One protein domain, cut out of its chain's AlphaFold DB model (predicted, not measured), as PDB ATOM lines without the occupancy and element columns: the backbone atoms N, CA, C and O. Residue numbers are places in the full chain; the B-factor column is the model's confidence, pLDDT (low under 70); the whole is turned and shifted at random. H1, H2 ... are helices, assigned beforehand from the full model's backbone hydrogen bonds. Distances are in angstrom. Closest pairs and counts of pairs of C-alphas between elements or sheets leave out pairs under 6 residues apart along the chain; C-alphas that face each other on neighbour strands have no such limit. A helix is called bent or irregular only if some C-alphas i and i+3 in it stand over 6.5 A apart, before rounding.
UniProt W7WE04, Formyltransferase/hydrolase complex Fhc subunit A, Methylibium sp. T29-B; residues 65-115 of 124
ATOM      1  N   GLY A  65      21.115 -18.769  21.862       95.62
ATOM      2  CA  GLY A  65      20.883 -19.081  23.274       95.62
ATOM      3  C   GLY A  65      21.655 -20.303  23.784       95.62
ATOM      4  O   GLY A  65      22.299 -21.029  23.026       95.62
ATOM      5  N   GLY A  66      21.586 -20.529  25.101       96.44
ATOM      6  CA  GLY A  66      22.390 -21.544  25.794       96.44
ATOM      7  C   GLY A  66      22.176 -22.971  25.282       96.44
ATOM      8  O   GLY A  66      23.139 -23.719  25.167       96.44
ATOM      9  N   LYS A  67      20.944 -23.325  24.888       95.12
ATOM     10  CA  LYS A  67      20.622 -24.656  24.336       95.12
ATOM     11  C   LYS A  67      21.372 -24.929  23.031       95.12
ATOM     12  O   LYS A  67      21.990 -25.975  22.879       95.12
ATOM     13  N   VAL A  68      21.353 -23.960  22.117       95.62
ATOM     14  CA  VAL A  68      22.037 -24.074  20.822       95.62
ATOM     15  C   VAL A  68      23.550 -24.067  21.025       95.62
ATOM     16  O   VAL A  68      24.262 -24.828  20.378       95.62
ATOM     17  N   ASN A  69      24.053 -23.260  21.964       95.00
ATOM     18  CA  ASN A  69      25.484 -23.226  22.248       95.00
ATOM     19  C   ASN A  69      25.993 -24.520  22.895       95.00
ATOM     20  O   ASN A  69      27.069 -24.990  22.547       95.00
ATOM     21  N   LEU A  70      25.208 -25.125  23.790       95.56
ATOM     22  CA  LEU A  70      25.526 -26.432  24.355       95.56
ATOM     23  C   LEU A  70      25.569 -27.504  23.261       95.56
ATOM     24  O   LEU A  70      26.509 -28.289  23.226       95.56
ATOM     25  N   ALA A  71      24.610 -27.502  22.332       93.38
ATOM     26  CA  ALA A  71      24.599 -28.450  21.221       93.38
ATOM     27  C   ALA A  71      25.845 -28.321  20.322       93.38
ATOM     28  O   ALA A  71      26.447 -29.336  19.987       93.38
ATOM     29  N   ARG A  72      26.300 -27.091  20.028       93.62
ATOM     30  CA  ARG A  72      27.568 -26.844  19.309       93.62
ATOM     31  C   ARG A  72      28.775 -27.470  20.018       93.62
ATOM     32  O   ARG A  72      29.668 -27.989  19.362       93.62
ATOM     33  N   MET A  73      28.798 -27.424  21.352       92.88
ATOM     34  CA  MET A  73      29.881 -28.001  22.158       92.88
ATOM     35  C   MET A  73      29.799 -29.527  22.264       92.88
ATOM     36  O   MET A  73      30.833 -30.183  22.341       92.88
ATOM     37  N   LEU A  74      28.586 -30.087  22.290       94.94
ATOM     38  CA  LEU A  74      28.351 -31.530  22.394       94.94
ATOM     39  C   LEU A  74      28.524 -32.275  21.063       94.94
ATOM     40  O   LEU A  74      28.653 -33.493  21.089       94.94
ATOM     41  N   LEU A  75      28.537 -31.562  19.932       90.25
ATOM     42  CA  LEU A  75      28.680 -32.119  18.582       90.25
ATOM     43  C   LEU A  75      29.945 -31.589  17.877       90.25
ATOM     44  O   LEU A  75      29.851 -31.011  16.789       90.25
ATOM     45  N   PRO A  76      31.149 -31.743  18.461       89.50
ATOM     46  CA  PRO A  76      32.377 -31.225  17.860       89.50
ATOM     47  C   PRO A  76      32.667 -31.835  16.481       89.50
ATOM     48  O   PRO A  76      33.297 -31.189  15.645       89.50
ATOM     49  N   GLU A  77      32.206 -33.054  16.206       90.31
ATOM     50  CA  GLU A  77      32.305 -33.705  14.903       90.31
ATOM     51  C   GLU A  77      31.517 -32.976  13.804       90.31
ATOM     52  O   GLU A  77      31.997 -32.917  12.674       90.31
ATOM     53  N   ASP A  78      30.376 -32.352  14.116       88.44
ATOM     54  CA  ASP A  78      29.589 -31.569  13.147       88.44
ATOM     55  C   ASP A  78      30.408 -30.384  12.608       88.44
ATOM     56  O   ASP A  78      30.376 -30.066  11.416       88.44
ATOM     57  N   HIS A  79      31.208 -29.769  13.481       86.44
ATOM     58  CA  HIS A  79      32.050 -28.621  13.148       86.44
ATOM     59  C   HIS A  79      33.405 -29.059  12.575       86.44
ATOM     60  O   HIS A  79      33.889 -28.467  11.609       86.44
ATOM     61  N   ARG A  80      34.005 -30.128  13.119       84.12
ATOM     62  CA  ARG A  80      35.330 -30.639  12.725       84.12
ATOM     63  C   ARG A  80      35.334 -31.324  11.367       84.12
ATOM     64  O   ARG A  80      36.322 -31.218  10.646       84.12
ATOM     65  N   LEU A  81      34.244 -31.997  10.999       79.88
ATOM     66  CA  LEU A  81      34.092 -32.570   9.660       79.88
ATOM     67  C   LEU A  81      33.986 -31.490   8.575       79.88
ATOM     68  O   LEU A  81      33.901 -31.831   7.396       79.88
ATOM     69  N   ASN A  82      33.996 -30.206   8.965       64.06
ATOM     70  CA  ASN A  82      33.956 -29.053   8.081       64.06
ATOM     71  C   ASN A  82      32.818 -29.174   7.063       64.06
ATOM     72  O   ASN A  82      32.986 -28.853   5.889       64.06
ATOM     73  N   ARG A  83      31.670 -29.715   7.498       64.62
ATOM     74  CA  ARG A  83      30.505 -29.872   6.631       64.62
ATOM     75  C   ARG A  83      29.951 -28.485   6.320       64.62
ATOM     76  O   ARG A  83      29.672 -27.706   7.230       64.62
ATOM     77  N   ASP A  84      29.824 -28.196   5.027       65.06
ATOM     78  CA  ASP A  84      29.411 -26.900   4.477       65.06
ATOM     79  C   ASP A  84      30.235 -25.713   5.010       65.06
ATOM     80  O   ASP A  84      29.681 -24.815   5.666       65.06
ATOM     81  N   PRO A  85      31.554 -25.689   4.739       68.56
ATOM     82  CA  PRO A  85      32.406 -24.615   5.208       68.56
ATOM     83  C   PRO A  85      32.016 -23.306   4.541       68.56
ATOM     84  O   PRO A  85      31.805 -23.243   3.328       68.56
ATOM     85  N   ILE A  86      31.978 -22.235   5.328       67.19
ATOM     86  CA  ILE A  86      32.112 -20.898   4.763       67.19
ATOM     87  C   ILE A  86      33.605 -20.729   4.475       67.19
ATOM     88  O   ILE A  86      34.421 -20.752   5.398       67.19
ATOM     89  N   ALA A  87      33.953 -20.702   3.186       59.53
ATOM     90  CA  ALA A  87      35.335 -20.687   2.717       59.53
ATOM     91  C   ALA A  87      36.122 -19.496   3.295       59.53
ATOM     92  O   ALA A  87      35.553 -18.450   3.604       59.53
ATOM     93  N   LEU A  88      37.443 -19.659   3.427       58.38
ATOM     94  CA  LEU A  88      38.354 -18.562   3.769       58.38
ATOM     95  C   LEU A  88      38.215 -17.420   2.736       58.38
ATOM     96  O   LEU A  88      37.964 -17.693   1.560       58.38
ATOM     97  N   PRO A  89      38.337 -16.151   3.160       54.69
ATOM     98  CA  PRO A  89      37.664 -15.029   2.515       54.69
ATOM     99  C   PRO A  89      38.226 -14.713   1.128       54.69
ATOM    100  O   PRO A  89      39.347 -14.231   0.990       54.69
ATOM    101  N   THR A  90      37.397 -14.879   0.098       64.19
ATOM    102  CA  THR A  90      37.462 -14.041  -1.112       64.19
ATOM    103  C   THR A  90      36.659 -12.746  -0.940       64.19
ATOM    104  O   THR A  90      36.866 -11.793  -1.684       64.19
ATOM    105  N   ASN A  91      35.774 -12.690   0.064       71.12
ATOM    106  CA  ASN A  91      34.944 -11.544   0.415       71.12
ATOM    107  C   ASN A  91      35.303 -11.048   1.833       71.12
ATOM    108  O   ASN A  91      35.207 -11.838   2.772       71.12
ATOM    109  N   PRO A  92      35.662  -9.762   2.030       73.88
ATOM    110  CA  PRO A  92      35.995  -9.209   3.349       73.88
ATOM    111  C   PRO A  92      34.842  -9.254   4.365       73.88
ATOM    112  O   PRO A  92      35.075  -9.065   5.556       73.88
ATOM    113  N   LEU A  93      33.606  -9.495   3.914       73.94
ATOM    114  CA  LEU A  93      32.424  -9.625   4.768       73.94
ATOM    115  C   LEU A  93      32.179 -11.060   5.266       73.94
ATOM    116  O   LEU A  93      31.392 -11.243   6.191       73.94
ATOM    117  N   GLU A  94      32.822 -12.076   4.679       79.62
ATOM    118  CA  GLU A  94      32.642 -13.476   5.075       79.62
ATOM    119  C   GLU A  94      33.781 -13.937   5.990       79.62
ATOM    120  O   GLU A  94      34.921 -14.128   5.576       79.62
ATOM    121  N   LEU A  95      33.460 -14.134   7.267       83.00
ATOM    122  CA  LEU A  95      34.375 -14.699   8.261       83.00
ATOM    123  C   LEU A  95      34.196 -16.218   8.408       83.00
ATOM    124  O   LEU A  95      33.103 -16.753   8.209       83.00
ATOM    125  N   ALA A  96      35.264 -16.893   8.836       83.31
ATOM    126  CA  ALA A  96      35.289 -18.341   9.011       83.31
ATOM    127  C   ALA A  96      34.196 -18.829   9.978       83.31
ATOM    128  O   ALA A  96      34.072 -18.361  11.111       83.31
ATOM    129  N   SER A  97      33.401 -19.798   9.522       86.75
ATOM    130  CA  SER A  97      32.354 -20.443  10.311       86.75
ATOM    131  C   SER A  97      31.936 -21.764   9.658       86.75
ATOM    132  O   SER A  97      32.036 -21.918   8.440       86.75
ATOM    133  N   CYS A  98      31.479 -22.729  10.455       86.25
ATOM    134  CA  CYS A  98      31.124 -24.071   9.992       86.25
ATOM    135  C   CYS A  98      29.994 -24.684  10.844       86.25
ATOM    136  O   CYS A  98      29.321 -23.972  11.598       86.25
ATOM    137  N   GLY A  99      29.778 -25.994  10.692       87.38
ATOM    138  CA  GLY A  99      28.725 -26.767  11.354       87.38
ATOM    139  C   GLY A  99      27.505 -26.921  10.454       87.38
ATOM    140  O   GLY A  99      27.125 -25.982   9.751       87.38
ATOM    141  N   HIS A 100      26.893 -28.098  10.432       87.00
ATOM    142  CA  HIS A 100      25.756 -28.400   9.568       87.00
ATOM    143  C   HIS A 100      24.449 -28.359  10.357       87.00
ATOM    144  O   HIS A 100      23.583 -27.543  10.039       87.00
ATOM    145  N   CYS A 101      24.323 -29.174  11.410       88.31
ATOM    146  CA  CYS A 101      23.091 -29.258  12.201       88.31
ATOM    147  C   CYS A 101      22.947 -28.116  13.216       88.31
ATOM    148  O   CYS A 101      21.840 -27.636  13.451       88.31
ATOM    149  N   THR A 102      24.059 -27.647  13.791       91.19
ATOM    150  CA  THR A 102      24.084 -26.502  14.715       91.19
ATOM    151  C   THR A 102      25.170 -25.521  14.287       91.19
ATOM    152  O   THR A 102      26.212 -25.411  14.934       91.19
ATOM    153  N   PRO A 103      24.972 -24.803  13.166       92.56
ATOM    154  CA  PRO A 103      26.004 -23.938  12.614       92.56
ATOM    155  C   PRO A 103      26.475 -22.881  13.614       92.56
ATOM    156  O   PRO A 103      25.726 -22.421  14.488       92.56
ATOM    157  N   GLY A 104      27.725 -22.455  13.445       90.81
ATOM    158  CA  GLY A 104      28.240 -21.243  14.069       90.81
ATOM    159  C   GLY A 104      27.372 -20.027  13.731       90.81
ATOM    160  O   GLY A 104      26.605 -20.020  12.763       90.81
ATOM    161  N   THR A 105      27.468 -18.977  14.541       92.06
ATOM    162  CA  THR A 105      26.608 -17.786  14.423       92.06
ATOM    163  C   THR A 105      26.694 -17.130  13.044       92.06
ATOM    164  O   THR A 105      25.670 -16.796  12.455       92.06
ATOM    165  N   LEU A 106      27.902 -17.022  12.488       90.69
ATOM    166  CA  LEU A 106      28.140 -16.415  11.178       90.69
ATOM    167  C   LEU A 106      27.639 -17.313  10.038       90.69
ATOM    168  O   LEU A 106      26.889 -16.847   9.183       90.69
ATOM    169  N   ALA A 107      27.949 -18.617  10.077       89.56
ATOM    170  CA  ALA A 107      27.418 -19.586   9.116       89.56
ATOM    171  C   ALA A 107      25.882 -19.590   9.094       89.56
ATOM    172  O   ALA A 107      25.287 -19.678   8.022       89.56
ATOM    173  N   THR A 108      25.244 -19.446  10.258       92.25
ATOM    174  CA  THR A 108      23.783 -19.335  10.366       92.25
ATOM    175  C   THR A 108      23.268 -18.137   9.561       92.25
ATOM    176  O   THR A 108      22.422 -18.307   8.686       92.25
ATOM    177  N   GLY A 109      23.821 -16.939   9.791       91.69
ATOM    178  CA  GLY A 109      23.397 -15.715   9.105       91.69
ATOM    179  C   GLY A 109      23.618 -15.759   7.591       91.69
ATOM    180  O   GLY A 109      22.702 -15.467   6.821       91.69
ATOM    181  N   TYR A 110      24.800 -16.195   7.144       89.19
ATOM    182  CA  TYR A 110      25.107 -16.277   5.711       89.19
ATOM    183  C   TYR A 110      24.196 -17.265   4.980       89.19
ATOM    184  O   TYR A 110      23.813 -17.030   3.834       89.19
ATOM    185  N   ARG A 111      23.814 -18.370   5.633       88.75
ATOM    186  CA  ARG A 111      22.903 -19.358   5.046       88.75
ATOM    187  C   ARG A 111      21.481 -18.816   4.900       88.75
ATOM    188  O   ARG A 111      20.902 -19.016   3.835       88.75
ATOM    189  N   TYR A 112      20.967 -18.071   5.884       92.69
ATOM    190  CA  TYR A 112      19.686 -17.362   5.736       92.69
ATOM    191  C   TYR A 112      19.730 -16.350   4.582       92.69
ATOM    192  O   TYR A 112      18.849 -16.356   3.724       92.69
ATOM    193  N   ALA A 113      20.787 -15.535   4.494       90.25
ATOM    194  CA  ALA A 113      20.931 -14.546   3.423       90.25
ATOM    195  C   ALA A 113      21.023 -15.190   2.025       90.25
ATOM    196  O   ALA A 113      20.423 -14.701   1.069       90.25
ATOM    197  N   ARG A 114      21.717 -16.329   1.902       88.44
ATOM    198  CA  ARG A 114      21.852 -17.070   0.636       88.44
ATOM    199  C   ARG A 114      20.522 -17.614   0.113       88.44
ATOM    200  O   ARG A 114      20.367 -17.792  -1.090       88.44
ATOM    201  N   TRP A 115      19.564 -17.920   0.986       85.94
ATOM    202  CA  TRP A 115      18.231 -18.338   0.543       85.94
ATOM    203  C   TRP A 115      17.436 -17.193  -0.082       85.94
ATOM    204  O   TRP A 115      16.634 -17.446  -0.977       85.94
TER     205      TRP A 115
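Overview. This is residues 65 to 115 of the 124 residues of the protein "Formyltransferase/hydrolase complex Fhc subunit A" of Methylibium sp. T29-B (UniProt W7WE04). Helix H3 and a corner made by two shorter helices, H1 and H2, stand around a long loop, residues 81 to 104, which runs from H2 out to a far turn near Thr 90 and folds back to H3. H1 lies at one end of the long axis and the turn of the loop near Thr 90 at the other, and no named helix touches another. The printed part has 51 residues, with three named helices in the order H1, H2, H3 along the chain and no named strand; the class is all helix, although under half of the residues, 25 of the 51, are in named elements. The whole is compact, with a radius of gyration of the C-alphas of 11.0 A, and the C-alphas span 31 by 21 by 17 A along their three main axes.

Arrangement. H3, residues 105 to 115, is the longest helix by residues and touches no helix. It is apart from H1, residues 66 to 74. It is also apart from H2, residues 76 to 80, although H2 comes before it in the chain. H1 and H2 are close but not clearly touching, with 1 pair of C-alphas within 8 A. The closest C-alphas of these two helices are those of Arg 72 and His 79, 7.8 A apart, and their centres are 12.0 A apart. In H1, H2 and H3 every O i to N i+4 pair is within hydrogen-bond range.

Along the chain. H3 begins at Thr 105, whose C-alpha is at (26.608, -17.786, 14.423), and ends at Trp 115, with its C-alpha at (18.231, -18.338, 0.543); it is 16.2 A long from first to last C-alpha. H1 runs from Gly 66, with its C-alpha at (22.390, -21.544, 25.794), to Leu 74, over 12.1 A. H2 runs from Pro 76 to Arg 80, over 6.0 A from first to last C-alpha. None of the three helices is bent.

Size, cuts and confidence. The two C-alphas farthest apart are those of Lys 67 and Thr 90, at 32.3 A, and the first and last printed C-alphas, of Gly 65 and Trp 115, are 22.9 A apart. The printed part has no cut. The link from H1 to H2 is tight, with 1 residue, and the link from H2 to H3 is long, with 24 residues, 81 to 104. The C-alphas of this long link lie 3 to 17 A from the mean of all C-alphas. The mean pLDDT of the printed part is 84.1, and the model's confidence is low, under 70, at residues 82 to 90.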